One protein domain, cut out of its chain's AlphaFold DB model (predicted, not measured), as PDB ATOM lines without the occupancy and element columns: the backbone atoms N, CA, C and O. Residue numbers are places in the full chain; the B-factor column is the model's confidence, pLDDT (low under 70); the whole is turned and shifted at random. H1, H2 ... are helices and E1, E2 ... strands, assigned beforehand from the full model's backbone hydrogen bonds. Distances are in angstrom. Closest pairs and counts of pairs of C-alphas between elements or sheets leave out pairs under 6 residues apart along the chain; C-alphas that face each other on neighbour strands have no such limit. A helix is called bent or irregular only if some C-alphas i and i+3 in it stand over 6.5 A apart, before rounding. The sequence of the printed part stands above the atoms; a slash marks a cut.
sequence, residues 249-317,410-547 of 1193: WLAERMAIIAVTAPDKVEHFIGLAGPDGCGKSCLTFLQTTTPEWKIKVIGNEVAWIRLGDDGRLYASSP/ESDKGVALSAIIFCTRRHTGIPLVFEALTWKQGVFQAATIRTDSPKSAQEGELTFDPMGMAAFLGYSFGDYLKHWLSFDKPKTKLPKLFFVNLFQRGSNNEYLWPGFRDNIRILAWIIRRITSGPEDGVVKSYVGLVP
ATOM      1  N   TRP A 249      -7.400  21.419 -23.900       93.19
ATOM      2  CA  TRP A 249      -7.374  21.981 -25.261       93.19
ATOM      3  C   TRP A 249      -8.486  21.386 -26.141       93.19
ATOM      4  O   TRP A 249      -9.179  20.480 -25.705       93.19
ATOM      5  N   LEU A 250      -8.706  21.877 -27.366       93.81
ATOM      6  CA  LEU A 250      -9.779  21.395 -28.256       93.81
ATOM      7  C   LEU A 250      -9.226  20.725 -29.518       93.81
ATOM      8  O   LEU A 250      -8.288  21.231 -30.131       93.81
ATOM      9  N   ALA A 251      -9.844  19.618 -29.930       93.69
ATOM     10  CA  ALA A 251      -9.601  18.972 -31.217       93.69
ATOM     11  C   ALA A 251     -10.887  19.048 -32.043       93.69
ATOM     12  O   ALA A 251     -11.887  18.433 -31.675       93.69
ATOM     13  N   GLU A 252     -10.859  19.815 -33.131       93.75
ATOM     14  CA  GLU A 252     -12.056  20.196 -33.879       93.75
ATOM     15  C   GLU A 252     -11.907  19.909 -35.369       93.75
ATOM     16  O   GLU A 252     -10.831  20.091 -35.952       93.75
ATOM     17  N   ARG A 253     -13.012  19.515 -36.005       91.50
ATOM     18  CA  ARG A 253     -13.096  19.388 -37.459       91.50
ATOM     19  C   ARG A 253     -13.237  20.773 -38.090       91.50
ATOM     20  O   ARG A 253     -14.335  21.243 -38.388       91.50
ATOM     21  N   MET A 254     -12.107  21.453 -38.237       92.38
ATOM     22  CA  MET A 254     -12.059  22.872 -38.557       92.38
ATOM     23  C   MET A 254     -10.936  23.176 -39.554       92.38
ATOM     24  O   MET A 254      -9.806  22.711 -39.400       92.38
ATOM     25  N   ALA A 255     -11.243  23.979 -40.576       92.25
ATOM     26  CA  ALA A 255     -10.236  24.584 -41.440       92.25
ATOM     27  C   ALA A 255      -9.668  25.845 -40.781       92.25
ATOM     28  O   ALA A 255     -10.375  26.545 -40.061       92.25
ATOM     29  N   ILE A 256      -8.410  26.165 -41.062       94.81
ATOM     30  CA  ILE A 256      -7.745  27.373 -40.577       94.81
ATOM     31  C   ILE A 256      -7.289  28.166 -41.796       94.81
ATOM     32  O   ILE A 256      -6.478  27.674 -42.592       94.81
ATOM     33  N   ILE A 257      -7.787  29.392 -41.922       95.19
ATOM     34  CA  ILE A 257      -7.384  30.333 -42.968       95.19
ATOM     35  C   ILE A 257      -6.767  31.595 -42.376       95.19
ATOM     36  O   ILE A 257      -7.093  31.993 -41.260       95.19
ATOM     37  N   ALA A 258      -5.900  32.232 -43.151       95.62
ATOM     38  CA  ALA A 258      -5.436  33.592 -42.939       95.62
ATOM     39  C   ALA A 258      -6.117  34.497 -43.968       95.62
ATOM     40  O   ALA A 258      -6.014  34.249 -45.173       95.62
ATOM     41  N   VAL A 259      -6.813  35.525 -43.492       94.44
ATOM     42  CA  VAL A 259      -7.429  36.563 -44.319       94.44
ATOM     43  C   VAL A 259      -6.595  37.827 -44.172       94.44
ATOM     44  O   VAL A 259      -6.559  38.425 -43.099       94.44
ATOM     45  N   THR A 260      -5.909  38.219 -45.240       92.38
ATOM     46  CA  THR A 260      -5.206  39.500 -45.326       92.38
ATOM     47  C   THR A 260      -6.191  40.561 -45.802       92.38
ATOM     48  O   THR A 260      -6.714  40.450 -46.917       92.38
ATOM     49  N   ALA A 261      -6.446  41.565 -44.967       85.94
ATOM     50  CA  ALA A 261      -7.265  42.724 -45.310       85.94
ATOM     51  C   ALA A 261      -6.459  43.768 -46.126       85.94
ATOM     52  O   ALA A 261      -5.232  43.655 -46.219       85.94
ATOM     53  N   PRO A 262      -7.108  44.779 -46.747       82.94
ATOM     54  CA  PRO A 262      -6.439  45.791 -47.578       82.94
ATOM     55  C   PRO A 262      -5.351  46.601 -46.859       82.94
ATOM     56  O   PRO A 262      -4.368  47.020 -47.469       82.94
ATOM     57  N   ASP A 263      -5.487  46.763 -45.544       81.88
ATOM     58  CA  ASP A 263      -4.488  47.362 -44.651       81.88
ATOM     59  C   ASP A 263      -3.260  46.458 -44.405       81.88
ATOM     60  O   ASP A 263      -2.325  46.846 -43.704       81.88
ATOM     61  N   LYS A 264      -3.235  45.272 -45.028       83.62
ATOM     62  CA  LYS A 264      -2.226  44.213 -44.910       83.62
ATOM     63  C   LYS A 264      -2.184  43.533 -43.541       83.62
ATOM     64  O   LYS A 264      -1.246  42.776 -43.284       83.62
ATOM     65  N   VAL A 265      -3.185  43.745 -42.687       88.38
ATOM     66  CA  VAL A 265      -3.321  43.010 -41.427       88.38
ATOM     67  C   VAL A 265      -3.867  41.613 -41.723       88.38
ATOM     68  O   VAL A 265      -4.836  41.441 -42.467       88.38
ATOM     69  N   GLU A 266      -3.218  40.592 -41.166       91.75
ATOM     70  CA  GLU A 266      -3.646  39.199 -41.292       91.75
ATOM     71  C   GLU A 266      -4.473  38.767 -40.081       91.75
ATOM     72  O   GLU A 266      -4.051  38.886 -38.930       91.75
ATOM     73  N   HIS A 267      -5.645  38.205 -40.360       94.56
ATOM     74  CA  HIS A 267      -6.547  37.644 -39.367       94.56
ATOM     75  C   HIS A 267      -6.695  36.142 -39.584       94.56
ATOM     76  O   HIS A 267      -7.085  35.697 -40.665       94.56
ATOM     77  N   PHE A 268      -6.422  35.350 -38.547       96.62
ATOM     78  CA  PHE A 268      -6.603  33.901 -38.606       96.62
ATOM     79  C   PHE A 268      -8.017  33.519 -38.177       96.62
ATOM     80  O   PHE A 268      -8.479  33.914 -37.103       96.62
ATOM     81  N   ILE A 269      -8.705  32.751 -39.019       97.06
ATOM     82  CA  ILE A 269     -10.104  32.369 -38.831       97.06
ATOM     83  C   ILE A 269     -10.223  30.847 -38.867       97.06
ATOM     84  O   ILE A 269      -9.713  30.193 -39.779       97.06
ATOM     85  N   GLY A 270     -10.921  30.299 -37.874       96.88
ATOM     86  CA  GLY A 270     -11.345  28.903 -37.859       96.88
ATOM     87  C   GLY A 270     -12.691  28.729 -38.564       96.88
ATOM     88  O   GLY A 270     -13.614  29.490 -38.289       96.88
ATOM     89  N   LEU A 271     -12.826  27.747 -39.452       95.00
ATOM     90  CA  LEU A 271     -14.069  27.427 -40.164       95.00
ATOM     91  C   LEU A 271     -14.519  26.006 -39.816       95.00
ATOM     92  O   LEU A 271     -13.845  25.045 -40.185       95.00
ATOM     93  N   ALA A 272     -15.652  25.858 -39.140       93.38
ATOM     94  CA  ALA A 272     -16.222  24.566 -38.758       93.38
ATOM     95  C   ALA A 272     -17.640  24.408 -39.314       93.38
ATOM     96  O   ALA A 272     -18.307  25.389 -39.630       93.38
ATOM     97  N   GLY A 273     -18.113  23.173 -39.443       88.25
ATOM     98  CA  GLY A 273     -19.484  22.888 -39.856       88.25
ATOM     99  C   GLY A 273     -19.639  21.504 -40.490       88.25
ATOM    100  O   GLY A 273     -18.631  20.868 -40.808       88.25
ATOM    101  N   PRO A 274     -20.885  21.038 -40.685       85.00
ATOM    102  CA  PRO A 274     -21.174  19.731 -41.277       85.00
ATOM    103  C   PRO A 274     -20.684  19.589 -42.722       85.00
ATOM    104  O   PRO A 274     -20.387  20.572 -43.406       85.00
ATOM    105  N   ASP A 275     -20.668  18.367 -43.248       76.06
ATOM    106  CA  ASP A 275     -20.347  18.144 -44.659       76.06
ATOM    107  C   ASP A 275     -21.307  18.882 -45.607       76.06
ATOM    108  O   ASP A 275     -22.519  18.912 -45.410       76.06
ATOM    109  N   GLY A 276     -20.756  19.509 -46.653       70.94
ATOM    110  CA  GLY A 276     -21.544  20.245 -47.650       70.94
ATOM    111  C   GLY A 276     -22.036  21.635 -47.218       70.94
ATOM    112  O   GLY A 276     -22.774  22.263 -47.976       70.94
ATOM    113  N   CYS A 277     -21.606  22.150 -46.058       77.62
ATOM    114  CA  CYS A 277     -21.993  23.471 -45.535       77.62
ATOM    115  C   CYS A 277     -21.249  24.673 -46.152       77.62
ATOM    116  O   CYS A 277     -21.423  25.804 -45.706       77.62
ATOM    117  N   GLY A 278     -20.377  24.457 -47.144       74.19
ATOM    118  CA  GLY A 278     -19.593  25.524 -47.779       74.19
ATOM    119  C   GLY A 278     -18.262  25.875 -47.096       74.19
ATOM    120  O   GLY A 278     -17.589  26.794 -47.555       74.19
ATOM    121  N   LYS A 279     -17.819  25.130 -46.065       83.88
ATOM    122  CA  LYS A 279     -16.490  25.291 -45.421       83.88
ATOM    123  C   LYS A 279     -15.354  25.391 -46.447       83.88
ATOM    124  O   LYS A 279     -14.625  26.376 -46.475       83.88
ATOM    125  N   SER A 280     -15.246  24.406 -47.338       76.12
ATOM    126  CA  SER A 280     -14.189  24.364 -48.359       76.12
ATOM    127  C   SER A 280     -14.286  25.511 -49.374       76.12
ATOM    128  O   SER A 280     -13.258  25.933 -49.902       76.12
ATOM    129  N   CYS A 281     -15.490  26.054 -49.614       73.94
ATOM    130  CA  CYS A 281     -15.696  27.221 -50.480       73.94
ATOM    131  C   CYS A 281     -15.072  28.493 -49.893       73.94
ATOM    132  O   CYS A 281     -14.647  29.356 -50.654       73.94
ATOM    133  N   LEU A 282     -15.005  28.600 -48.562       82.44
ATOM    134  CA  LEU A 282     -14.309  29.678 -47.859       82.44
ATOM    135  C   LEU A 282     -12.808  29.389 -47.711       82.44
ATOM    136  O   LEU A 282     -12.006  30.311 -47.838       82.44
ATOM    137  N   THR A 283     -12.413  28.124 -47.501       83.50
ATOM    138  CA  THR A 283     -10.998  27.748 -47.324       83.50
ATOM    139  C   THR A 283     -10.141  28.088 -48.544       83.50
ATOM    140  O   THR A 283      -9.068  28.665 -48.401       83.50
ATOM    141  N   PHE A 284     -10.608  27.749 -49.749       77.12
ATOM    142  CA  PHE A 284      -9.870  27.950 -51.007       77.12
ATOM    143  C   PHE A 284     -10.435  29.108 -51.840       77.12
ATOM    144  O   PHE A 284     -10.369  29.102 -53.073       77.12
ATOM    145  N   LEU A 285     -11.027  30.092 -51.163       76.50
ATOM    146  CA  LEU A 285     -11.687  31.230 -51.784       76.50
ATOM    147  C   LEU A 285     -10.693  32.092 -52.580       76.50
ATOM    148  O   LEU A 285      -9.696  32.581 -52.051       76.50
ATOM    149  N   GLN A 286     -11.002  32.316 -53.857       71.31
ATOM    150  CA  GLN A 286     -10.354  33.346 -54.670       71.31
ATOM    151  C   GLN A 286     -11.145  34.646 -54.551       71.31
ATOM    152  O   GLN A 286     -12.357  34.646 -54.748       71.31
ATOM    153  N   THR A 287     -10.473  35.748 -54.250       64.31
ATOM    154  CA  THR A 287     -11.123  37.043 -54.041       64.31
ATOM    155  C   THR A 287     -11.393  37.744 -55.377       64.31
ATOM    156  O   THR A 287     -10.617  37.630 -56.327       64.31
ATOM    157  N   THR A 288     -12.526  38.444 -55.480       54.50
ATOM    158  CA  THR A 288     -12.836  39.392 -56.574       54.50
ATOM    159  C   THR A 288     -12.137  40.735 -56.383       54.50
ATOM    160  O   THR A 288     -11.938  41.465 -57.346       54.50
ATOM    161  N   THR A 289     -11.732  41.042 -55.154       64.06
ATOM    162  CA  THR A 289     -11.025  42.257 -54.755       64.06
ATOM    163  C   THR A 289      -9.541  41.936 -54.519       64.06
ATOM    164  O   THR A 289      -9.212  41.312 -53.509       64.06
ATOM    165  N   PRO A 290      -8.615  42.347 -55.413       64.38
ATOM    166  CA  PRO A 290      -7.194  41.961 -55.356       64.38
ATOM    167  C   PRO A 290      -6.462  42.344 -54.059       64.38
ATOM    168  O   PRO A 290      -5.407  41.789 -53.746       64.38
ATOM    169  N   GLU A 291      -7.010  43.312 -53.325       78.31
ATOM    170  CA  GLU A 291      -6.497  43.791 -52.041       78.31
ATOM    171  C   GLU A 291      -6.702  42.781 -50.905       78.31
ATOM    172  O   GLU A 291      -5.896  42.729 -49.980       78.31
ATOM    173  N   TRP A 292      -7.733  41.937 -51.001       84.75
ATOM    174  CA  TRP A 292      -7.980  40.862 -50.050       84.75
ATOM    175  C   TRP A 292      -7.267  39.588 -50.490       84.75
ATOM    176  O   TRP A 292      -7.368  39.178 -51.650       84.75
ATOM    177  N   LYS A 293      -6.586  38.911 -49.562       87.75
ATOM    178  CA  LYS A 293      -5.910  37.633 -49.842       87.75
ATOM    179  C   LYS A 293      -6.302  36.575 -48.832       87.75
ATOM    180  O   LYS A 293      -6.448  36.865 -47.650       87.75
ATOM    181  N   ILE A 294      -6.440  35.343 -49.309       89.12
ATOM    182  CA  ILE A 294      -6.733  34.185 -48.467       89.12
ATOM    183  C   ILE A 294      -5.619  33.166 -48.638       89.12
ATOM    184  O   ILE A 294      -5.249  32.806 -49.757       89.12
ATOM    185  N   LYS A 295      -5.077  32.722 -47.507       91.38
ATOM    186  CA  LYS A 295      -4.101  31.637 -47.417       91.38
ATOM    187  C   LYS A 295      -4.598  30.579 -46.440       91.38
ATOM    188  O   LYS A 295      -5.377  30.871 -45.537       91.38
ATOM    189  N   VAL A 296      -4.130  29.350 -46.602       90.19
ATOM    190  CA  VAL A 296      -4.593  28.178 -45.854       90.19
ATOM    191  C   VAL A 296      -3.497  27.685 -44.920       90.19
ATOM    192  O   VAL A 296      -2.340  27.579 -45.313       90.19
ATOM    193  N   ILE A 297      -3.864  27.348 -43.686       90.88
ATOM    194  CA  ILE A 297      -2.998  26.644 -42.727       90.88
ATOM    195  C   ILE A 297      -3.369  25.160 -42.660       90.88
ATOM    196  O   ILE A 297      -2.492  24.303 -42.636       90.88
ATOM    197  N   GLY A 298      -4.668  24.850 -42.668       87.12
ATOM    198  CA  GLY A 298      -5.199  23.485 -42.676       87.12
ATOM    199  C   GLY A 298      -6.662  23.466 -43.114       87.12
ATOM    200  O   GLY A 298      -7.332  24.491 -43.040       87.12
ATOM    201  N   ASN A 299      -7.167  22.326 -43.596       83.06
ATOM    202  CA  ASN A 299      -8.524  22.245 -44.167       83.06
ATOM    203  C   ASN A 299      -9.528  21.415 -43.347       83.06
ATOM    204  O   ASN A 299     -10.724  21.671 -43.434       83.06
ATOM    205  N   GLU A 300      -9.093  20.416 -42.579       81.69
ATOM    206  CA  GLU A 300     -10.024  19.440 -41.978       81.69
ATOM    207  C   GLU A 300      -9.924  19.320 -40.458       81.69
ATOM    208  O   GLU A 300     -10.927  19.006 -39.827       81.69
ATOM    209  N   VAL A 301      -8.755  19.557 -39.858       90.31
ATOM    210  CA  VAL A 301      -8.537  19.363 -38.418       90.31
ATOM    211  C   VAL A 301      -7.775  20.551 -37.847       90.31
ATOM    212  O   VAL A 301      -6.762  20.964 -38.414       90.31
ATOM    213  N   ALA A 302      -8.228  21.043 -36.696       93.62
ATOM    214  CA  ALA A 302      -7.537  22.043 -35.900       93.62
ATOM    215  C   ALA A 302      -7.373  21.561 -34.456       93.62
ATOM    216  O   ALA A 302      -8.328  21.102 -33.825       93.62
ATOM    217  N   TRP A 303      -6.167  21.710 -33.917       94.75
ATOM    218  CA  TRP A 303      -5.904  21.608 -32.485       94.75
ATOM    219  C   TRP A 303      -5.750  23.006 -31.909       94.75
ATOM    220  O   TRP A 303      -4.888  23.767 -32.358       94.75
ATOM    221  N   ILE A 304      -6.607  23.344 -30.947       95.06
ATOM    222  CA  ILE A 304      -6.769  24.698 -30.420       95.06
ATOM    223  C   ILE A 304      -6.394  24.708 -28.941       95.06
ATOM    224  O   ILE A 304      -7.059  24.071 -28.123       95.06
ATOM    225  N   ARG A 305      -5.339  25.441 -28.584       93.31
ATOM    226  CA  ARG A 305      -4.850  25.572 -27.204       93.31
ATOM    227  C   ARG A 305      -5.024  26.996 -26.692       93.31
ATOM    228  O   ARG A 305      -4.967  27.948 -27.465       93.31
ATOM    229  N   LEU A 306      -5.201  27.141 -25.382       91.88
ATOM    230  CA  LEU A 306      -5.160  28.446 -24.729       91.88
ATOM    231  C   LEU A 306      -3.697  28.872 -24.545       91.88
ATOM    232  O   LEU A 306      -2.920  28.140 -23.937       91.88
ATOM    233  N   GLY A 307      -3.326  30.026 -25.097       90.56
ATOM    234  CA  GLY A 307      -2.007  30.626 -24.918       90.56
ATOM    235  C   GLY A 307      -1.900  31.435 -23.625       90.56
ATOM    236  O   GLY A 307      -2.907  31.828 -23.032       90.56
ATOM    237  N   ASP A 308      -0.665  31.742 -23.223       89.06
ATOM    238  CA  ASP A 308      -0.373  32.511 -22.002       89.06
ATOM    239  C   ASP A 308      -0.936  33.946 -22.043       89.06
ATOM    240  O   ASP A 308      -1.200  34.549 -21.006       89.06
ATOM    241  N   ASP A 309      -1.168  34.493 -23.243       91.94
ATOM    242  CA  ASP A 309      -1.787  35.810 -23.461       91.94
ATOM    243  C   ASP A 309      -3.328  35.792 -23.359       91.94
ATOM    244  O   ASP A 309      -3.988  36.823 -23.559       91.94
ATOM    245  N   GLY A 310      -3.896  34.622 -23.054       90.25
ATOM    246  CA  GLY A 310      -5.323  34.368 -22.925       90.25
ATOM    247  C   GLY A 310      -6.050  34.111 -24.247       90.25
ATOM    248  O   GLY A 310      -7.265  33.909 -24.207       90.25
ATOM    249  N   ARG A 311      -5.375  34.119 -25.407       94.69
ATOM    250  CA  ARG A 311      -5.996  33.849 -26.718       94.69
ATOM    251  C   ARG A 311      -5.981  32.366 -27.076       94.69
ATOM    252  O   ARG A 311      -5.188  31.586 -26.555       94.69
ATOM    253  N   LEU A 312      -6.848  31.977 -28.008       95.31
ATOM    254  CA  LEU A 312      -6.871  30.625 -28.566       95.31
ATOM    255  C   LEU A 312      -5.947  30.522 -29.784       95.31
ATOM    256  O   LEU A 312      -6.125  31.251 -30.760       95.31
ATOM    257  N   TYR A 313      -4.992  29.596 -29.736       95.19
ATOM    258  CA  TYR A 313      -4.051  29.311 -30.816       95.19
ATOM    259  C   TYR A 313      -4.403  28.001 -31.507       95.19
ATOM    260  O   TYR A 313      -4.440  26.956 -30.860       95.19
ATOM    261  N   ALA A 314      -4.633  28.052 -32.817       95.19
ATOM    262  CA  ALA A 314      -4.971  26.896 -33.635       95.19
ATOM    263  C   ALA A 314      -3.771  26.405 -34.451       95.19
ATOM    264  O   ALA A 314      -3.005  27.196 -35.001       95.19
ATOM    265  N   SER A 315      -3.625  25.089 -34.571       93.06
ATOM    266  CA  SER A 315      -2.610  24.439 -35.404       93.06
ATOM    267  C   SER A 315      -3.228  23.298 -36.213       93.06
ATOM    268  O   SER A 315      -4.189  22.670 -35.767       93.06
ATOM    269  N   SER A 316      -2.693  23.037 -37.410       91.06
ATOM    270  CA  SER A 316      -3.107  21.893 -38.230       91.06
ATOM    271  C   SER A 316      -2.222  20.680 -37.919       91.06
ATOM    272  O   SER A 316      -1.022  20.704 -38.228       91.06
ATOM    273  N   PRO A 317      -2.771  19.591 -37.347       90.38
ATOM    274  CA  PRO A 317      -1.990  18.390 -37.073       90.38
ATOM    275  C   PRO A 317      -1.645  17.599 -38.344       90.38
ATOM    276  O   PRO A 317      -0.667  16.852 -38.356       90.38
ATOM    277  N   GLU A 410       3.451  25.481 -40.138       86.31
ATOM    278  CA  GLU A 410       4.339  24.727 -39.232       86.31
ATOM    279  C   GLU A 410       4.655  25.483 -37.930       86.31
ATOM    280  O   GLU A 410       5.669  25.229 -37.289       86.31
ATOM    281  N   SER A 411       3.829  26.455 -37.531       89.00
ATOM    282  CA  SER A 411       4.049  27.184 -36.277       89.00
ATOM    283  C   SER A 411       3.971  26.244 -35.073       89.00
ATOM    284  O   SER A 411       2.912  25.672 -34.803       89.00
ATOM    285  N   ASP A 412       5.049  26.163 -34.286       84.25
ATOM    286  CA  ASP A 412       5.090  25.359 -33.061       84.25
ATOM    287  C   ASP A 412       3.988  25.763 -32.079       84.25
ATOM    288  O   ASP A 412       3.346  24.901 -31.483       84.25
ATOM    289  N   LYS A 413       3.718  27.066 -31.940       85.31
ATOM    290  CA  LYS A 413       2.664  27.584 -31.053       85.31
ATOM    291  C   LYS A 413       1.268  27.559 -31.687       85.31
ATOM    292  O   LYS A 413       0.285  27.672 -30.964       85.31
ATOM    293  N   GLY A 414       1.164  27.394 -33.007       91.12
ATOM    294  CA  GLY A 414      -0.061  27.651 -33.771       91.12
ATOM    295  C   GLY A 414      -0.258  29.140 -34.085       91.12
ATOM    296  O   GLY A 414       0.659  29.947 -33.916       91.12
ATOM    297  N   VAL A 415      -1.450  29.505 -34.559       94.88
ATOM    298  CA  VAL A 415      -1.840  30.881 -34.914       94.88
ATOM    299  C   VAL A 415      -3.003  31.371 -34.058       94.88
ATOM    300  O   VAL A 415      -3.935  30.617 -33.791       94.88
ATOM    301  N   ALA A 416      -2.961  32.632 -33.625       96.00
ATOM    302  CA  ALA A 416      -3.991  33.205 -32.760       96.00
ATOM    303  C   ALA A 416      -5.288  33.461 -33.542       96.00
ATOM    304  O   ALA A 416      -5.311  34.282 -34.462       96.00
ATOM    305  N   LEU A 417      -6.373  32.786 -33.163       96.81
ATOM    306  CA  LEU A 417      -7.670  32.940 -33.812       96.81
ATOM    307  C   LEU A 417      -8.291  34.302 -33.483       96.81
ATOM    308  O   LEU A 417      -8.453  34.670 -32.323       96.81
ATOM    309  N   SER A 418      -8.682  35.023 -34.530       94.62
ATOM    310  CA  SER A 418      -9.457  36.266 -34.445       94.62
ATOM    311  C   SER A 418     -10.966  35.993 -34.413       94.62
ATOM    312  O   SER A 418     -11.719  36.710 -33.755       94.62
ATOM    313  N   ALA A 419     -11.405  34.935 -35.101       96.25
ATOM    314  CA  ALA A 419     -12.796  34.499 -35.152       96.25
ATOM    315  C   ALA A 419     -12.913  32.992 -35.405       96.25
ATOM    316  O   ALA A 419     -12.005  32.365 -35.962       96.25
ATOM    317  N   ILE A 420     -14.062  32.434 -35.030       97.50
ATOM    318  CA  ILE A 420     -14.500  31.097 -35.438       97.50
ATOM    319  C   ILE A 420     -15.841  31.245 -36.155       97.50
ATOM    320  O   ILE A 420     -16.765  31.864 -35.628       97.50
ATOM    321  N   ILE A 421     -15.938  30.685 -37.356       97.38
ATOM    322  CA  ILE A 421     -17.137  30.678 -38.185       97.38
ATOM    323  C   ILE A 421     -17.706  29.263 -38.206       97.38
ATOM    324  O   ILE A 421     -17.016  28.317 -38.588       97.38
ATOM    325  N   PHE A 422     -18.978  29.134 -37.850       95.88
ATOM    326  CA  PHE A 422     -19.752  27.920 -38.041       95.88
ATOM    327  C   PHE A 422     -20.616  28.033 -39.298       95.88
ATOM    328  O   PHE A 422     -21.552  28.831 -39.373       95.88
ATOM    329  N   CYS A 423     -20.296  27.224 -40.296       91.81
ATOM    330  CA  CYS A 423     -21.021  27.152 -41.552       91.81
ATOM    331  C   CYS A 423     -22.197  26.172 -41.450       91.81
ATOM    332  O   CYS A 423     -22.112  25.117 -40.815       91.81
ATOM    333  N   THR A 424     -23.297  26.494 -42.121       89.19
ATOM    334  CA  THR A 424     -24.477  25.630 -42.228       89.19
ATOM    335  C   THR A 424     -25.067  25.706 -43.634       89.19
ATOM    336  O   THR A 424     -24.845  26.672 -44.362       89.19
ATOM    337  N   ARG A 425     -25.813  24.671 -44.024       86.62
ATOM    338  CA  ARG A 425     -26.610  24.651 -45.250       86.62
ATOM    339  C   ARG A 425     -28.072  24.528 -44.858       86.62
ATOM    340  O   ARG A 425     -28.525  23.450 -44.472       86.62
ATOM    341  N   ARG A 426     -28.776  25.656 -44.918       84.75
ATOM    342  CA  ARG A 426     -30.204  25.736 -44.617       84.75
ATOM    343  C   ARG A 426     -30.913  26.578 -45.657       84.75
ATOM    344  O   ARG A 426     -30.574  27.746 -45.829       84.75
ATOM    345  N   HIS A 427     -31.930  26.014 -46.295       81.62
ATOM    346  CA  HIS A 427     -32.722  26.746 -47.280       81.62
ATOM    347  C   HIS A 427     -33.453  27.939 -46.641       81.62
ATOM    348  O   HIS A 427     -33.490  29.016 -47.217       81.62
ATOM    349  N   THR A 428     -33.977  27.805 -45.419       79.44
ATOM    350  CA  THR A 428     -34.718  28.884 -44.739       79.44
ATOM    351  C   THR A 428     -34.387  28.974 -43.244       79.44
ATOM    352  O   THR A 428     -33.868  28.036 -42.633       79.44
ATOM    353  N   GLY A 429     -34.688  30.127 -42.636       76.44
ATOM    354  CA  GLY A 429     -34.681  30.318 -41.179       76.44
ATOM    355  C   GLY A 429     -33.330  30.639 -40.525       76.44
ATOM    356  O   GLY A 429     -33.309  30.940 -39.335       76.44
ATOM    357  N   ILE A 430     -32.218  30.615 -41.267       85.44
ATOM    358  CA  ILE A 430     -30.901  31.070 -40.787       85.44
ATOM    359  C   ILE A 430     -30.382  32.161 -41.731       85.44
ATOM    360  O   ILE A 430     -30.298  31.873 -42.927       85.44
ATOM    361  N   PRO A 431     -30.044  33.370 -41.234       89.12
ATOM    362  CA  PRO A 431     -29.575  34.476 -42.070       89.12
ATOM    363  C   PRO A 431     -28.193  34.197 -42.675       89.12
ATOM    364  O   PRO A 431     -27.466  33.324 -42.199       89.12
ATOM    365  N   LEU A 432     -27.826  34.973 -43.700       89.75
ATOM    366  CA  LEU A 432     -26.570  34.837 -44.444       89.75
ATOM    367  C   LEU A 432     -25.341  34.814 -43.531       89.75
ATOM    368  O   LEU A 432     -24.476  33.950 -43.673       89.75
ATOM    369  N   VAL A 433     -25.270  35.769 -42.602       93.56
ATOM    370  CA  VAL A 433     -24.225  35.850 -41.584       93.56
ATOM    371  C   VAL A 433     -24.746  36.523 -40.315       93.56
ATOM    372  O   VAL A 433     -25.523  37.475 -40.393       93.56
ATOM    373  N   PHE A 434     -24.316  36.046 -39.145       94.00
ATOM    374  CA  PHE A 434     -24.550  36.725 -37.867       94.00
ATOM    375  C   PHE A 434     -23.444  36.458 -36.834       94.00
ATOM    376  O   PHE A 434     -22.794  35.413 -36.862       94.00
ATOM    377  N   GLU A 435     -23.235  37.411 -35.922       95.00
ATOM    378  CA  GLU A 435     -22.324  37.344 -34.765       95.00
ATOM    379  C   GLU A 435     -23.113  36.945 -33.503       95.00
ATOM    380  O   GLU A 435     -24.167  37.525 -33.215       95.00
ATOM    381  N   ALA A 436     -22.616  35.980 -32.722       95.12
ATOM    382  CA  ALA A 436     -23.203  35.641 -31.422       95.12
ATOM    383  C   ALA A 436     -22.926  36.734 -30.375       95.12
ATOM    384  O   ALA A 436     -21.843  37.314 -30.345       95.12
ATOM    385  N   LEU A 437     -23.870  36.979 -29.458       92.19
ATOM    386  CA  LEU A 437     -23.730  38.041 -28.447       92.19
ATOM    387  C   LEU A 437     -22.729  37.677 -27.346       92.19
ATOM    388  O   LEU A 437     -22.127  38.553 -26.735       92.19
ATOM    389  N   THR A 438     -22.592  36.383 -27.051       92.69
ATOM    390  CA  THR A 438     -21.682  35.863 -26.025       92.69
ATOM    391  C   THR A 438     -21.104  34.522 -26.461       92.69
ATOM    392  O   THR A 438     -21.708  33.812 -27.270       92.69
ATOM    393  N   TRP A 439     -19.975  34.127 -25.863       94.62
ATOM    394  CA  TRP A 439     -19.392  32.799 -26.072       94.62
ATOM    395  C   TRP A 439     -20.395  31.681 -25.772       94.62
ATOM    396  O   TRP A 439     -20.603  30.794 -26.594       94.62
ATOM    397  N   LYS A 440     -21.095  31.761 -24.630       95.06
ATOM    398  CA  LYS A 440     -22.093  30.760 -24.217       95.06
ATOM    399  C   LYS A 440     -23.233  30.625 -25.226       95.06
ATOM    400  O   LYS A 440     -23.626  29.506 -25.547       95.06
ATOM    401  N   GLN A 441     -23.739  31.747 -25.747       94.19
ATOM    402  CA  GLN A 441     -24.773  31.730 -26.782       94.19
ATOM    403  C   GLN A 441     -24.251  31.107 -28.081       94.19
ATOM    404  O   GLN A 441     -24.939  30.271 -28.660       94.19
ATOM    405  N   GLY A 442     -23.046  31.474 -28.522       94.94
ATOM    406  CA  GLY A 442     -22.469  30.909 -29.741       94.94
ATOM    407  C   GLY A 442     -22.197  29.406 -29.613       94.94
ATOM    408  O   GLY A 442     -22.563  28.649 -30.504       94.94
ATOM    409  N   VAL A 443     -21.674  28.933 -28.476       95.75
ATOM    410  CA  VAL A 443     -21.514  27.488 -28.220       95.75
ATOM    411  C   VAL A 443     -22.865  26.769 -28.278       95.75
ATOM    412  O   VAL A 443     -22.973  25.720 -28.909       95.75
ATOM    413  N   PHE A 444     -23.916  27.340 -27.683       94.12
ATOM    414  CA  PHE A 444     -25.268  26.782 -27.777       94.12
ATOM    415  C   PHE A 444     -25.769  26.723 -29.228       94.12
ATOM    416  O   PHE A 444     -26.247  25.684 -29.672       94.12
ATOM    417  N   GLN A 445     -25.619  27.804 -29.994       92.94
ATOM    418  CA  GLN A 445     -26.065  27.857 -31.388       92.94
ATOM    419  C   GLN A 445     -25.344  26.829 -32.254       92.94
ATOM    420  O   GLN A 445     -25.993  26.067 -32.972       92.94
ATOM    421  N   ALA A 446     -24.023  26.733 -32.124       92.94
ATOM    422  CA  ALA A 446     -23.215  25.777 -32.864       92.94
ATOM    423  C   ALA A 446     -23.531  24.315 -32.486       92.94
ATOM    424  O   ALA A 446     -23.595  23.442 -33.357       92.94
ATOM    425  N   ALA A 447     -23.873  24.058 -31.220       92.00
ATOM    426  CA  ALA A 447     -24.381  22.771 -30.738       92.00
ATOM    427  C   ALA A 447     -25.782  22.406 -31.264       92.00
ATOM    428  O   ALA A 447     -26.203  21.258 -31.141       92.00
ATOM    429  N   THR A 448     -26.518  23.362 -31.835       89.25
ATOM    430  CA  THR A 448     -27.874  23.152 -32.377       89.25
ATOM    431  C   THR A 448     -27.931  23.159 -33.904       89.25
ATOM    432  O   THR A 448     -29.022  23.058 -34.469       89.25
ATOM    433  N   ILE A 449     -26.779  23.245 -34.583       86.50
ATOM    434  CA  ILE A 449     -26.716  23.259 -36.047       86.50
ATOM    435  C   ILE A 449     -27.384  22.007 -36.623       86.50
ATOM    436  O   ILE A 449     -27.106  20.870 -36.243       86.50
ATOM    437  N   ARG A 450     -28.271  22.255 -37.583       83.06
ATOM    438  CA  ARG A 450     -28.879  21.255 -38.457       83.06
ATOM    439  C   ARG A 450     -28.604  21.666 -39.889       83.06
ATOM    440  O   ARG A 450     -28.604  22.864 -40.172       83.06
ATOM    441  N   THR A 451     -28.386  20.697 -40.761       77.12
ATOM    442  CA  THR A 451     -28.102  20.926 -42.179       77.12
ATOM    443  C   THR A 451     -29.080  20.140 -43.038       77.12
ATOM    444  O   THR A 451     -29.457  19.026 -42.671       77.12
ATOM    445  N   ASP A 452     -29.478  20.701 -44.173       76.62
ATOM    446  CA  ASP A 452     -30.255  19.966 -45.171       76.62
ATOM    447  C   ASP A 452     -29.376  18.841 -45.754       76.62
ATOM    448  O   ASP A 452     -28.201  19.070 -46.075       76.62
ATOM    449  N   SER A 453     -29.909  17.614 -45.836       61.31
ATOM    450  CA  SER A 453     -29.157  16.448 -46.320       61.31
ATOM    451  C   SER A 453     -28.802  16.589 -47.811       61.31
ATOM    452  O   SER A 453     -29.690  16.822 -48.629       61.31
ATOM    453  N   PRO A 454     -27.533  16.386 -48.218       51.44
ATOM    454  CA  PRO A 454     -27.161  16.381 -49.631       51.44
ATOM    455  C   PRO A 454     -27.581  15.107 -50.391       51.44
ATOM    456  O   PRO A 454     -27.396  15.064 -51.603       51.44
ATOM    457  N   LYS A 455     -28.076  14.057 -49.708       41.91
ATOM    458  CA  LYS A 455     -28.269  12.703 -50.278       41.91
ATOM    459  C   LYS A 455     -29.686  12.113 -50.158       41.91
ATOM    460  O   LYS A 455     -29.885  10.992 -50.616       41.91
ATOM    461  N   SER A 456     -30.665  12.792 -49.559       37.28
ATOM    462  CA  SER A 456     -32.036  12.261 -49.478       37.28
ATOM    463  C   SER A 456     -32.859  12.678 -50.700       37.28
ATOM    464  O   SER A 456     -32.983  13.859 -51.003       37.28
ATOM    465  N   ALA A 457     -33.473  11.703 -51.374       32.81
ATOM    466  CA  ALA A 457     -34.420  11.910 -52.478       32.81
ATOM    467  C   ALA A 457     -35.763  12.546 -52.039       32.81
ATOM    468  O   ALA A 457     -36.671  12.704 -52.848       32.81
ATOM    469  N   GLN A 458     -35.894  12.907 -50.759       36.66
ATOM    470  CA  GLN A 458     -36.995  13.692 -50.213       36.66
ATOM    471  C   GLN A 458     -36.434  15.034 -49.728       36.66
ATOM    472  O   GLN A 458     -35.594  15.076 -48.822       36.66
ATOM    473  N   GLU A 459     -36.865  16.129 -50.356       43.88
ATOM    474  CA  GLU A 459     -36.560  17.488 -49.906       43.88
ATOM    475  C   GLU A 459     -37.117  17.703 -48.483       43.88
ATOM    476  O   GLU A 459     -38.304  17.493 -48.242       43.88
ATOM    477  N   GLY A 460     -36.269  18.132 -47.537       51.59
ATOM    478  CA  GLY A 460     -36.699  18.615 -46.214       51.59
ATOM    479  C   GLY A 460     -36.233  17.826 -44.980       51.59
ATOM    480  O   GLY A 460     -36.517  18.255 -43.860       51.59
ATOM    481  N   GLU A 461     -35.504  16.714 -45.127       62.03
ATOM    482  CA  GLU A 461     -34.967  15.986 -43.968       62.03
ATOM    483  C   GLU A 461     -33.695  16.663 -43.411       62.03
ATOM    484  O   GLU A 461     -32.675  16.803 -44.094       62.03
ATOM    485  N   LEU A 462     -33.770  17.113 -42.153       73.50
ATOM    486  CA  LEU A 462     -32.683  17.807 -41.459       73.50
ATOM    487  C   LEU A 462     -31.744  16.815 -40.766       73.50
ATOM    488  O   LEU A 462     -32.136  16.147 -39.807       73.50
ATOM    489  N   THR A 463     -30.471  16.822 -41.154       76.75
ATOM    490  CA  THR A 463     -29.420  16.079 -40.453       76.75
ATOM    491  C   THR A 463     -28.900  16.899 -39.275       76.75
ATOM    492  O   THR A 463     -28.522  18.066 -39.418       76.75
ATOM    493  N   PHE A 464     -28.875  16.289 -38.090       82.12
ATOM    494  CA  PHE A 464     -28.293  16.882 -36.889       82.12
ATOM    495  C   PHE A 464     -26.818  16.485 -36.766       82.12
ATOM    496  O   PHE A 464     -26.510  15.340 -36.446       82.12
ATOM    497  N   ASP A 465     -25.922  17.441 -37.008       82.25
ATOM    498  CA  ASP A 465     -24.472  17.281 -36.848       82.25
ATOM    499  C   ASP A 465     -23.914  18.474 -36.052       82.25
ATOM    500  O   ASP A 465     -23.417  19.450 -36.629       82.25
ATOM    501  N   PRO A 466     -24.079  18.470 -34.715       84.38
ATOM    502  CA  PRO A 466     -23.654  19.575 -33.867       84.38
ATOM    503  C   PRO A 466     -22.166  19.869 -34.033       84.38
ATOM    504  O   PRO A 466     -21.330  18.968 -33.943       84.38
ATOM    505  N   MET A 467     -21.838  21.149 -34.235       88.38
ATOM    506  CA  MET A 467     -20.466  21.656 -34.391       88.38
ATOM    507  C   MET A 467     -19.683  21.039 -35.576       88.38
ATOM    508  O   MET A 467     -18.508  21.350 -35.746       88.38
ATOM    509  N   GLY A 468     -20.310  20.187 -36.404       86.81
ATOM    510  CA  GLY A 468     -19.626  19.361 -37.410       86.81
ATOM    511  C   GLY A 468     -18.803  18.205 -36.820       86.81
ATOM    512  O   GLY A 468     -17.884  17.705 -37.471       86.81
ATOM    513  N   MET A 469     -19.076  17.821 -35.566       88.38
ATOM    514  CA  MET A 469     -18.262  16.879 -34.792       88.38
ATOM    515  C   MET A 469     -18.970  15.565 -34.459       88.38
ATOM    516  O   MET A 469     -18.333  14.683 -33.884       88.38
ATOM    517  N   ALA A 470     -20.247  15.373 -34.811       82.50
ATOM    518  CA  ALA A 470     -21.058  14.270 -34.280       82.50
ATOM    519  C   ALA A 470     -20.451  12.880 -34.518       82.50
ATOM    520  O   ALA A 470     -20.481  12.028 -33.628       82.50
ATOM    521  N   ALA A 471     -19.852  12.660 -35.690       78.12
ATOM    522  CA  ALA A 471     -19.208  11.397 -36.044       78.12
ATOM    523  C   ALA A 471     -17.810  11.206 -35.413       78.12
ATOM    524  O   ALA A 471     -17.276  10.094 -35.449       78.12
ATOM    525  N   PHE A 472     -17.213  12.256 -34.837       84.38
ATOM    526  CA  PHE A 472     -15.797  12.322 -34.442       84.38
ATOM    527  C   PHE A 472     -15.570  12.550 -32.942       84.38
ATOM    528  O   PHE A 472     -14.427  12.661 -32.497       84.38
ATOM    529  N   LEU A 473     -16.632  12.603 -32.139       82.25
ATOM    530  CA  LEU A 473     -16.511  12.746 -30.690       82.25
ATOM    531  C   LEU A 473     -15.947  11.468 -30.058       82.25
ATOM    532  O   LEU A 473     -16.524  10.390 -30.186       82.25
ATOM    533  N   GLY A 474     -14.846  11.597 -29.314       80.50
ATOM    534  CA  GLY A 474     -14.293  10.498 -28.516       80.50
ATOM    535  C   GLY A 474     -14.929  10.343 -27.125       80.50
ATOM    536  O   GLY A 474     -14.651   9.375 -26.422       80.50
ATOM    537  N   TYR A 475     -15.770  11.289 -26.699       83.56
ATOM    538  CA  TYR A 475     -16.428  11.309 -25.389       83.56
ATOM    539  C   TYR A 475     -17.834  11.923 -25.481       83.56
ATOM    540  O   TYR A 475     -18.264  12.348 -26.552       83.56
ATOM    541  N   SER A 476     -18.600  11.897 -24.384       83.12
ATOM    542  CA  SER A 476     -20.021  12.268 -24.417       83.12
ATOM    543  C   SER A 476     -20.235  13.706 -24.906       83.12
ATOM    544  O   SER A 476     -19.517  14.626 -24.515       83.12
ATOM    545  N   PHE A 477     -21.263  13.913 -25.736       85.81
ATOM    546  CA  PHE A 477     -21.567  15.232 -26.297       85.81
ATOM    547  C   PHE A 477     -21.834  16.287 -25.210       85.81
ATOM    548  O   PHE A 477     -21.370  17.417 -25.315       85.81
ATOM    549  N   GLY A 478     -22.510  15.910 -24.118       87.31
ATOM    550  CA  GLY A 478     -22.745  16.815 -22.989       87.31
ATOM    551  C   GLY A 478     -21.449  17.292 -22.325       87.31
ATOM    552  O   GLY A 478     -21.319  18.472 -22.008       87.31
ATOM    553  N   ASP A 479     -20.466  16.406 -22.161       89.69
ATOM    554  CA  ASP A 479     -19.153  16.793 -21.643       89.69
ATOM    555  C   ASP A 479     -18.345  17.613 -22.646       89.69
ATOM    556  O   ASP A 479     -17.578  18.481 -22.241       89.69
ATOM    557  N   TYR A 480     -18.513  17.356 -23.943       91.88
ATOM    558  CA  TYR A 480     -17.895  18.146 -25.005       91.88
ATOM    559  C   TYR A 480     -18.405  19.593 -24.993       91.88
ATOM    560  O   TYR A 480     -17.605  20.526 -25.034       91.88
ATOM    561  N   LEU A 481     -19.708  19.804 -24.794       92.94
ATOM    562  CA  LEU A 481     -20.258  21.152 -24.620       92.94
ATOM    563  C   LEU A 481     -19.761  21.824 -23.338       92.94
ATOM    564  O   LEU A 481     -19.363  22.988 -23.372       92.94
ATOM    565  N   LYS A 482     -19.723  21.099 -22.208       92.56
ATOM    566  CA  LYS A 482     -19.128  21.622 -20.963       92.56
ATOM    567  C   LYS A 482     -17.675  22.040 -21.170       92.56
ATOM    568  O   LYS A 482     -17.249  23.052 -20.622       92.56
ATOM    569  N   HIS A 483     -16.930  21.279 -21.966       93.94
ATOM    570  CA  HIS A 483     -15.541  21.573 -22.269       93.94
ATOM    571  C   HIS A 483     -15.397  22.873 -23.068       93.94
ATOM    572  O   HIS A 483     -14.661  23.752 -22.629       93.94
ATOM    573  N   TRP A 484     -16.174  23.072 -24.137       94.81
ATOM    574  CA  TRP A 484     -16.226  24.349 -24.867       94.81
ATOM    575  C   TRP A 484     -16.608  25.538 -23.976       94.81
ATOM    576  O   TRP A 484     -15.989  26.601 -24.039       94.81
ATOM    577  N   LEU A 485     -17.600  25.359 -23.101       94.94
ATOM    578  CA  LEU A 485     -18.029  26.396 -22.159       94.94
ATOM    579  C   LEU A 485     -16.963  26.714 -21.099       94.94
ATOM    580  O   LEU A 485     -16.925  27.833 -20.597       94.94
ATOM    581  N   SER A 486     -16.072  25.769 -20.781       93.44
ATOM    582  CA  SER A 486     -15.024  25.957 -19.768       93.44
ATOM    583  C   SER A 486     -13.934  26.962 -20.164       93.44
ATOM    584  O   SER A 486     -13.172  27.398 -19.301       93.44
ATOM    585  N   PHE A 487     -13.859  27.357 -21.441       92.62
ATOM    586  CA  PHE A 487     -12.909  28.364 -21.927       92.62
ATOM    587  C   PHE A 487     -13.331  29.808 -21.598       92.62
ATOM    588  O   PHE A 487     -12.489  30.707 -21.644       92.62
ATOM    589  N   ASP A 488     -14.592  30.040 -21.224       92.12
ATOM    590  CA  ASP A 488     -15.121  31.349 -20.818       92.12
ATOM    591  C   ASP A 488     -14.727  31.674 -19.367       92.12
ATOM    592  O   ASP A 488     -15.435  31.339 -18.413       92.12
ATOM    593  N   LYS A 489     -13.537  32.266 -19.191       89.12
ATOM    594  CA  LYS A 489     -12.930  32.609 -17.894       89.12
ATOM    595  C   LYS A 489     -12.510  34.090 -17.889       89.12
ATOM    596  O   LYS A 489     -12.121  34.602 -18.930       89.12
ATOM    597  N   PRO A 490     -12.442  34.778 -16.730       82.12
ATOM    598  CA  PRO A 490     -12.172  36.226 -16.666       82.12
ATOM    599  C   PRO A 490     -10.878  36.732 -17.334       82.12
ATOM    600  O   PRO A 490     -10.756  37.924 -17.595       82.12
ATOM    601  N   LYS A 491      -9.893  35.857 -17.586       82.50
ATOM    602  CA  LYS A 491      -8.606  36.203 -18.218       82.50
ATOM    603  C   LYS A 491      -8.492  35.750 -19.681       82.50
ATOM    604  O   LYS A 491      -7.442  35.959 -20.283       82.50
ATOM    605  N   THR A 492      -9.519  35.117 -20.251       89.19
ATOM    606  CA  THR A 492      -9.470  34.623 -21.633       89.19
ATOM    607  C   THR A 492      -9.964  35.680 -22.618       89.19
ATOM    608  O   THR A 492     -10.939  36.388 -22.387       89.19
ATOM    609  N   LYS A 493      -9.253  35.801 -23.739       92.12
ATOM    610  CA  LYS A 493      -9.568  36.672 -24.874       92.12
ATOM    611  C   LYS A 493     -10.071  35.789 -26.006       92.12
ATOM    612  O   LYS A 493      -9.324  35.436 -26.918       92.12
ATOM    613  N   LEU A 494     -11.319  35.356 -25.872       94.44
ATOM    614  CA  LEU A 494     -11.921  34.402 -26.795       94.44
ATOM    615  C   LEU A 494     -12.223  35.049 -28.155       94.44
ATOM    616  O   LEU A 494     -12.617  36.218 -28.197       94.44
ATOM    617  N   PRO A 495     -12.054  34.308 -29.265       95.12
ATOM    618  CA  PRO A 495     -12.440  34.789 -30.581       95.12
ATOM    619  C   PRO A 495     -13.956  34.979 -30.660       95.12
ATOM    620  O   PRO A 495     -14.730  34.259 -30.023       95.12
ATOM    621  N   LYS A 496     -14.386  35.924 -31.498       94.06
ATOM    622  CA  LYS A 496     -15.808  36.103 -31.802       94.06
ATOM    623  C   LYS A 496     -16.343  34.899 -32.580       94.06
ATOM    624  O   LYS A 496     -15.644  34.343 -33.431       94.06
ATOM    625  N   LEU A 497     -17.582  34.513 -32.283       97.00
ATOM    626  CA  LEU A 497     -18.270  33.405 -32.942       97.00
ATOM    627  C   LEU A 497     -19.248  33.950 -33.982       97.00
ATOM    628  O   LEU A 497     -20.131  34.744 -33.652       97.00
ATOM    629  N   PHE A 498     -19.091  33.503 -35.223       96.75
ATOM    630  CA  PHE A 498     -19.957  33.857 -36.339       96.75
ATOM    631  C   PHE A 498     -20.610  32.614 -36.924       96.75
ATOM    632  O   PHE A 498     -20.079  31.509 -36.841       96.75
ATOM    633  N   PHE A 499     -21.747  32.817 -37.566       95.62
ATOM    634  CA  PHE A 499     -22.508  31.773 -38.230       95.62
ATOM    635  C   PHE A 499     -22.792  32.211 -39.650       95.62
ATOM    636  O   PHE A 499     -23.216  33.348 -39.847       95.62
ATOM    637  N   VAL A 500     -22.547  31.335 -40.620       94.06
ATOM    638  CA  VAL A 500     -22.690  31.646 -42.046       94.06
ATOM    639  C   VAL A 500     -23.558  30.596 -42.728       94.06
ATOM    640  O   VAL A 500     -23.324  29.395 -42.586       94.06
ATOM    641  N   ASN A 501     -24.535  31.056 -43.507       92.00
ATOM    642  CA  ASN A 501     -25.395  30.219 -44.333       92.00
ATOM    643  C   ASN A 501     -25.387  30.719 -45.783       92.00
ATOM    644  O   ASN A 501     -26.175  31.581 -46.160       92.00
ATOM    645  N   LEU A 502     -24.507  30.151 -46.609       86.06
ATOM    646  CA  LEU A 502     -24.382  30.514 -48.030       86.06
ATOM    647  C   LEU A 502     -25.505  29.935 -48.906       86.06
ATOM    648  O   LEU A 502     -25.565  30.230 -50.093       86.06
ATOM    649  N   PHE A 503     -26.358  29.077 -48.341       83.88
ATOM    650  CA  PHE A 503     -27.305  28.244 -49.084       83.88
ATOM    651  C   PHE A 503     -28.761  28.616 -48.812       83.88
ATOM    652  O   PHE A 503     -29.656  27.808 -49.068       83.88
ATOM    653  N   GLN A 504     -29.002  29.821 -48.285       80.81
ATOM    654  CA  GLN A 504     -30.354  30.346 -48.159       80.81
ATOM    655  C   GLN A 504     -31.042  30.333 -49.516       80.81
ATOM    656  O   GLN A 504     -30.432  30.700 -50.521       80.81
ATOM    657  N   ARG A 505     -32.313  29.946 -49.521       72.94
ATOM    658  CA  ARG A 505     -33.152  29.927 -50.702       72.94
ATOM    659  C   ARG A 505     -34.331  30.879 -50.559       72.94
ATOM    660  O   ARG A 505     -34.943  30.960 -49.494       72.94
ATOM    661  N   GLY A 506     -34.620  31.617 -51.624       67.75
ATOM    662  CA  GLY A 506     -35.793  32.478 -51.720       67.75
ATOM    663  C   GLY A 506     -37.075  31.670 -51.884       67.75
ATOM    664  O   GLY A 506     -37.050  30.444 -52.006       67.75
ATOM    665  N   SER A 507     -38.209  32.366 -51.956       59.69
ATOM    666  CA  SER A 507     -39.520  31.754 -52.228       59.69
ATOM    667  C   SER A 507     -39.550  30.930 -53.524       59.69
ATOM    668  O   SER A 507     -40.373  30.031 -53.647       59.69
ATOM    669  N   ASN A 508     -38.626  31.196 -54.454       52.84
ATOM    670  CA  ASN A 508     -38.502  30.527 -55.750       52.84
ATOM    671  C   ASN A 508     -37.457  29.390 -55.763       52.84
ATOM    672  O   ASN A 508     -37.028  28.969 -56.833       52.84
ATOM    673  N   ASN A 509     -37.001  28.919 -54.592       58.28
ATOM    674  CA  ASN A 509     -35.925  27.923 -54.437       58.28
ATOM    675  C   ASN A 509     -34.547  28.385 -54.980       58.28
ATOM    676  O   ASN A 509     -33.635  27.576 -55.146       58.28
ATOM    677  N   GLU A 510     -34.388  29.690 -55.223       59.72
ATOM    678  CA  GLU A 510     -33.160  30.336 -55.697       59.72
ATOM    679  C   GLU A 510     -32.176  30.632 -54.580       59.72
ATOM    680  O   GLU A 510     -32.614  31.070 -53.522       59.72
ATOM    681  N   TYR A 511     -30.866  30.461 -54.790       66.06
ATOM    682  CA  TYR A 511     -29.900  30.892 -53.779       66.06
ATOM    683  C   TYR A 511     -29.966  32.413 -53.599       66.06
ATOM    684  O   TYR A 511     -29.711  33.163 -54.534       66.06
ATOM    685  N   LEU A 512     -30.266  32.868 -52.379       70.19
ATOM    686  CA  LEU A 512     -30.314  34.299 -52.044       70.19
ATOM    687  C   LEU A 512     -28.927  34.955 -52.056       70.19
ATOM    688  O   LEU A 512     -28.821  36.178 -52.031       70.19
ATOM    689  N   TRP A 513     -27.865  34.146 -52.054       76.88
ATOM    690  CA  TRP A 513     -26.485  34.601 -52.069       76.88
ATOM    691  C   TRP A 513     -25.747  34.043 -53.295       76.88
ATOM    692  O   TRP A 513     -25.786  32.831 -53.513       76.88
ATOM    693  N   PRO A 514     -25.028  34.881 -54.068       59.66
ATOM    694  CA  PRO A 514     -24.321  34.477 -55.293       59.66
ATOM    695  C   PRO A 514     -23.209  33.437 -55.061       59.66
ATOM    696  O   PRO A 514     -22.880  32.658 -55.956       59.66
ATOM    697  N   GLY A 515     -22.625  33.397 -53.857       67.19
ATOM    698  CA  GLY A 515     -21.576  32.446 -53.491       67.19
ATOM    699  C   GLY A 515     -20.205  32.736 -54.120       67.19
ATOM    700  O   GLY A 515     -19.860  33.867 -54.451       67.19
ATOM    701  N   PHE A 516     -19.379  31.691 -54.246       65.56
ATOM    702  CA  PHE A 516     -18.045  31.731 -54.866       65.56
ATOM    703  C   PHE A 516     -17.166  32.901 -54.392       65.56
ATOM    704  O   PHE A 516     -16.894  33.004 -53.199       65.56
ATOM    705  N   ARG A 517     -16.680  33.748 -55.313       64.38
ATOM    706  CA  ARG A 517     -15.700  34.807 -55.033       64.38
ATOM    707  C   ARG A 517     -16.270  35.931 -54.167       64.38
ATOM    708  O   ARG A 517     -15.517  36.541 -53.411       64.38
ATOM    709  N   ASP A 518     -17.584  36.152 -54.210       69.19
ATOM    710  CA  ASP A 518     -18.265  37.186 -53.424       69.19
ATOM    711  C   ASP A 518     -18.367  36.847 -51.940       69.19
ATOM    712  O   ASP A 518     -18.570  37.742 -51.120       69.19
ATOM    713  N   ASN A 519     -18.091  35.598 -51.553       82.81
ATOM    714  CA  ASN A 519     -17.942  35.216 -50.149       82.81
ATOM    715  C   ASN A 519     -16.893  36.067 -49.404       82.81
ATOM    716  O   ASN A 519     -16.948  36.167 -48.176       82.81
ATOM    717  N   ILE A 520     -15.977  36.733 -50.125       86.56
ATOM    718  CA  ILE A 520     -15.032  37.677 -49.519       86.56
ATOM    719  C   ILE A 520     -15.743  38.845 -48.832       86.56
ATOM    720  O   ILE A 520     -15.244  39.347 -47.834       86.56
ATOM    721  N   ARG A 521     -16.932  39.243 -49.298       85.31
ATOM    722  CA  ARG A 521     -17.733  40.332 -48.716       85.31
ATOM    723  C   ARG A 521     -18.237  39.974 -47.311       85.31
ATOM    724  O   ARG A 521     -18.261  40.832 -46.432       85.31
ATOM    725  N   ILE A 522     -18.555  38.698 -47.074       89.88
ATOM    726  CA  ILE A 522     -18.926  38.182 -45.746       89.88
ATOM    727  C   ILE A 522     -17.714  38.224 -44.816       89.88
ATOM    728  O   ILE A 522     -17.809  38.723 -43.697       89.88
ATOM    729  N   LEU A 523     -16.557  37.745 -45.288       90.81
ATOM    730  CA  LEU A 523     -15.316  37.796 -44.513       90.81
ATOM    731  C   LEU A 523     -14.890  39.241 -44.232       90.81
ATOM    732  O   LEU A 523     -14.481  39.532 -43.116       90.81
ATOM    733  N   ALA A 524     -15.049  40.156 -45.186       88.44
ATOM    734  CA  ALA A 524     -14.759  41.574 -45.005       88.44
ATOM    735  C   ALA A 524     -15.632  42.198 -43.908       88.44
ATOM    736  O   ALA A 524     -15.117  42.911 -43.047       88.44
ATOM    737  N   TRP A 525     -16.930  41.875 -43.884       89.12
ATOM    738  CA  TRP A 525     -17.816  42.294 -42.798       89.12
ATOM    739  C   TRP A 525     -17.377  41.703 -41.450       89.12
ATOM    740  O   TRP A 525     -17.274  42.438 -40.469       89.12
ATOM    741  N   ILE A 526     -17.023  40.414 -41.398       92.00
ATOM    742  CA  ILE A 526     -16.497  39.761 -40.185       92.00
ATOM    743  C   ILE A 526     -15.211  40.441 -39.697       92.00
ATOM    744  O   ILE A 526     -15.097  40.753 -38.513       92.00
ATOM    745  N   ILE A 527     -14.257  40.728 -40.588       91.19
ATOM    746  CA  ILE A 527     -13.020  41.433 -40.231       91.19
ATOM    747  C   ILE A 527     -13.326  42.836 -39.708       91.19
ATOM    748  O   ILE A 527     -12.781  43.223 -38.672       91.19
ATOM    749  N   ARG A 528     -14.252  43.571 -40.335       87.50
ATOM    750  CA  ARG A 528     -14.703  44.873 -39.823       87.50
ATOM    751  C   ARG A 528     -15.279  44.747 -38.412       87.50
ATOM    752  O   ARG A 528     -14.926  45.533 -37.546       87.50
ATOM    753  N   ARG A 529     -16.075  43.708 -38.131       88.94
ATOM    754  CA  ARG A 529     -16.625  43.427 -36.788       88.94
ATOM    755  C   ARG A 529     -15.578  43.063 -35.739       88.94
ATOM    756  O   ARG A 529     -15.825  43.250 -34.547       88.94
ATOM    757  N   ILE A 530     -14.448  42.499 -36.149       88.50
ATOM    758  CA  ILE A 530     -13.335  42.165 -35.250       88.50
ATOM    759  C   ILE A 530     -12.485  43.408 -34.958       88.50
ATOM    760  O   ILE A 530     -11.983  43.550 -33.846       88.50
ATOM    761  N   THR A 531     -12.323  44.289 -35.946       84.44
ATOM    762  CA  THR A 531     -11.405  45.442 -35.899       84.44
ATOM    763  C   THR A 531     -12.070  46.751 -35.462       84.44
ATOM    764  O   THR A 531     -11.397  47.604 -34.890       84.44
ATOM    765  N   SER A 532     -13.375  46.910 -35.694       71.94
ATOM    766  CA  SER A 532     -14.152  48.129 -35.415       71.94
ATOM    767  C   SER A 532     -14.980  48.013 -34.124       71.94
ATOM    768  O   SER A 532     -15.230  46.917 -33.618       71.94
ATOM    769  N   GLY A 533     -15.402  49.158 -33.568       61.12
ATOM    770  CA  GLY A 533     -16.153  49.255 -32.306       61.12
ATOM    771  C   GLY A 533     -17.541  48.574 -32.305       61.12
ATOM    772  O   GLY A 533     -18.057  48.180 -33.353       61.12
ATOM    773  N   PRO A 534     -18.180  48.429 -31.125       58.66
ATOM    774  CA  PRO A 534     -19.312  47.519 -30.910       58.66
ATOM    775  C   PRO A 534     -20.557  47.775 -31.779       58.66
ATOM    776  O   PRO A 534     -21.230  46.801 -32.124       58.66
ATOM    777  N   GLU A 535     -20.827  49.016 -32.206       59.22
ATOM    778  CA  GLU A 535     -22.081  49.404 -32.887       59.22
ATOM    779  C   GLU A 535     -21.998  49.573 -34.417       59.22
ATOM    780  O   GLU A 535     -23.006  49.867 -35.060       59.22
ATOM    781  N   ASP A 536     -20.835  49.361 -35.038       64.00
ATOM    782  CA  ASP A 536     -20.685  49.644 -36.470       64.00
ATOM    783  C   ASP A 536     -21.420  48.627 -37.374       64.00
ATOM    784  O   ASP A 536     -21.064  47.443 -37.433       64.00
ATOM    785  N   GLY A 537     -22.436  49.111 -38.100       71.81
ATOM    786  CA  GLY A 537     -23.091  48.433 -39.224       71.81
ATOM    787  C   GLY A 537     -23.855  47.139 -38.924       71.81
ATOM    788  O   GLY A 537     -23.865  46.215 -39.746       71.81
ATOM    789  N   VAL A 538     -24.491  47.050 -37.752       86.44
ATOM    790  CA  VAL A 538     -25.264  45.869 -37.326       86.44
ATOM    791  C   VAL A 538     -26.678  46.203 -36.850       86.44
ATOM    792  O   VAL A 538     -26.956  47.322 -36.421       86.44
ATOM    793  N   VAL A 539     -27.566  45.209 -36.900       87.31
ATOM    794  CA  VAL A 539     -28.897  45.210 -36.276       87.31
ATOM    795  C   VAL A 539     -28.978  44.038 -35.302       87.31
ATOM    796  O   VAL A 539     -28.539  42.927 -35.603       87.31
ATOM    797  N   LYS A 540     -29.543  44.266 -34.115       88.88
ATOM    798  CA  LYS A 540     -29.787  43.198 -33.141       88.88
ATOM    799  C   LYS A 540     -31.001  42.371 -33.572       88.88
ATOM    800  O   LYS A 540     -32.076  42.919 -33.787       88.88
ATOM    801  N   SER A 541     -30.832  41.056 -33.662       86.88
ATOM    802  CA  SER A 541     -31.882  40.088 -33.997       86.88
ATOM    803  C   SER A 541     -32.038  39.035 -32.895       86.88
ATOM    804  O   SER A 541     -31.226  38.956 -31.970       86.88
ATOM    805  N   TYR A 542     -33.052  38.173 -33.018       83.88
ATOM    806  CA  TYR A 542     -33.277  37.054 -32.094       83.88
ATOM    807  C   TYR A 542     -32.144  36.017 -32.087       83.88
ATOM    808  O   TYR A 542     -31.965  35.314 -31.095       83.88
ATOM    809  N   VAL A 543     -31.363  35.927 -33.170       84.69
ATOM    810  CA  VAL A 543     -30.242  34.980 -33.290       84.69
ATOM    811  C   VAL A 543     -28.879  35.615 -33.005       84.69
ATOM    812  O   VAL A 543     -27.898  34.897 -32.870       84.69
ATOM    813  N   GLY A 544     -28.780  36.936 -32.856       91.06
ATOM    814  CA  GLY A 544     -27.503  37.632 -32.668       91.06
ATOM    815  C   GLY A 544     -27.446  38.949 -33.435       91.06
ATOM    816  O   GLY A 544     -28.485  39.507 -33.789       91.06
ATOM    817  N   LEU A 545     -26.244  39.460 -33.698       92.19
ATOM    818  CA  LEU A 545     -26.057  40.674 -34.496       92.19
ATOM    819  C   LEU A 545     -25.958  40.306 -35.979       92.19
ATOM    820  O   LEU A 545     -25.074  39.547 -36.369       92.19
ATOM    821  N   VAL A 546     -26.856  40.851 -36.796       91.06
ATOM    822  CA  VAL A 546     -26.867  40.689 -38.260       91.06
ATOM    823  C   VAL A 546     -26.367  41.974 -38.932       91.06
ATOM    824  O   VAL A 546     -26.477  43.045 -38.333       91.06
ATOM    825  N   PRO A 547     -25.806  41.914 -40.150       87.75
ATOM    826  CA  PRO A 547     -25.421  43.109 -40.904       87.75
ATOM    827  C   PRO A 547     -26.628  44.018 -41.191       87.75
ATOM    828  O   PRO A 547     -27.717  43.525 -41.484       87.75
TER     829      PRO A 547
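What this domain is: This is residues 249 to 317 and 410 to 547 of the 1193 residues of the protein "Phosphoenolpyruvate carboxykinase (GTP)" of Toxocara canis (UniProt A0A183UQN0). One strongly twisted, branched sheet of nine strands is the core, with the long bent strand E7 in its middle: E3, E2 and E4 follow on one side, E11 and E8 on the other, and E6, E5 and E1 make a wing at E7's first end. H1 and H4 are on opposite faces, H2 packs along E11 with H3 beyond it, and two small hairpins, E9-E10 and E12-E13, sit at the margins. The printed part has 207 residues, with four named helices and thirteen strands in the order E1 E2 E3 H1 E4 E5 E6 E7 E8 H2 E9 E10 H3 E11 H4 E12 E13; the class is mixed. The whole is compact, with a radius of gyration of the C-alphas of 16.4 A, and spans 50 by 44 by 34 A.

How they stand to each other: Start at E1, residues 250 to 252, which runs on into E2, residues 254 to 260, at 90 degrees. E2 and E3, residues 266 to 272, form a hairpin, N 257 to O 269 3.0 A. H1, residues 279 to 283, is over E3 at a height over the sheet of 6.8 A. E4, residues 293 to 298, is antiparallel to E2, N 258 to O 295 2.8 A. E5, residues 302 to 306, is antiparallel to E1, N 252 to O 302 2.9 A, and forms a hairpin with E6, residues 312 to 315, N 305 to O 313 2.9 A. E7, residues 415 to 424, bends by 70 degrees at residue 418; it is antiparallel to E6, N 314 to O 415 2.8 A, and parallel to E3, N 421 to O 270 2.8 A. E11, residues 496 to 501, is parallel to E7, N 422 to O 498 2.8 A, and antiparallel to E8, residues 433 to 435, N 434 to O 499 3.0 A. H2, residues 439 to 447, is over E11, and only just not over E7, where 2 of its 9 C-alphas fall. H3, residues 477 to 485, touches H2 at a shallow tilt of 27 degrees, opposite ways, closest at C-alphas Lys 440 and Leu 485, 6.3 A. E9, residues 450 to 452, and E10, residues 462 to 464, form a hairpin, N 451 to O 463 3.0 A. H4, residues 516 to 531, is on the sheet; its closest C-alpha to E7 is Ile 530, 7.1 A from Ser 418. E12, residues 538 to 541, and E13, residues 544 to 547, form a hairpin, N 539 to O 546 2.8 A; C-alphas Phe 434 of E8 and Val 546 of E13 are closest, 4.6 A. Each O i to N i+4 pair is within hydrogen-bond range in H1, H2 and H3, and 9 of 12 in H4.

Where its parts are: Find C-alpha 250 at (-9.779, 21.395, -28.256), where E1 begins. E7 runs 24.4 A from C-alpha 415 at (-1.840, 30.881, -34.914), and H4 24.3 A; E3 is 19.5 A and E2 19.2 A long. E13 ends at C-alpha 547, (-25.421, 43.109, -40.904).

The domain as a whole: The farthest C-alphas, Asp 308 and Asn 508, are 51.0 A apart. Residues 318 to 409 are not printed, and C-alphas 317 and 410 stand 9.2 A apart across this cut. The links E10 to H3 and E11 to H4 are long. Mean pLDDT of the printed part is 84.1; it is under 70 at residues 287 to 290, 453 to 461, 506 to 511, 514 to 518 and 533 to 536.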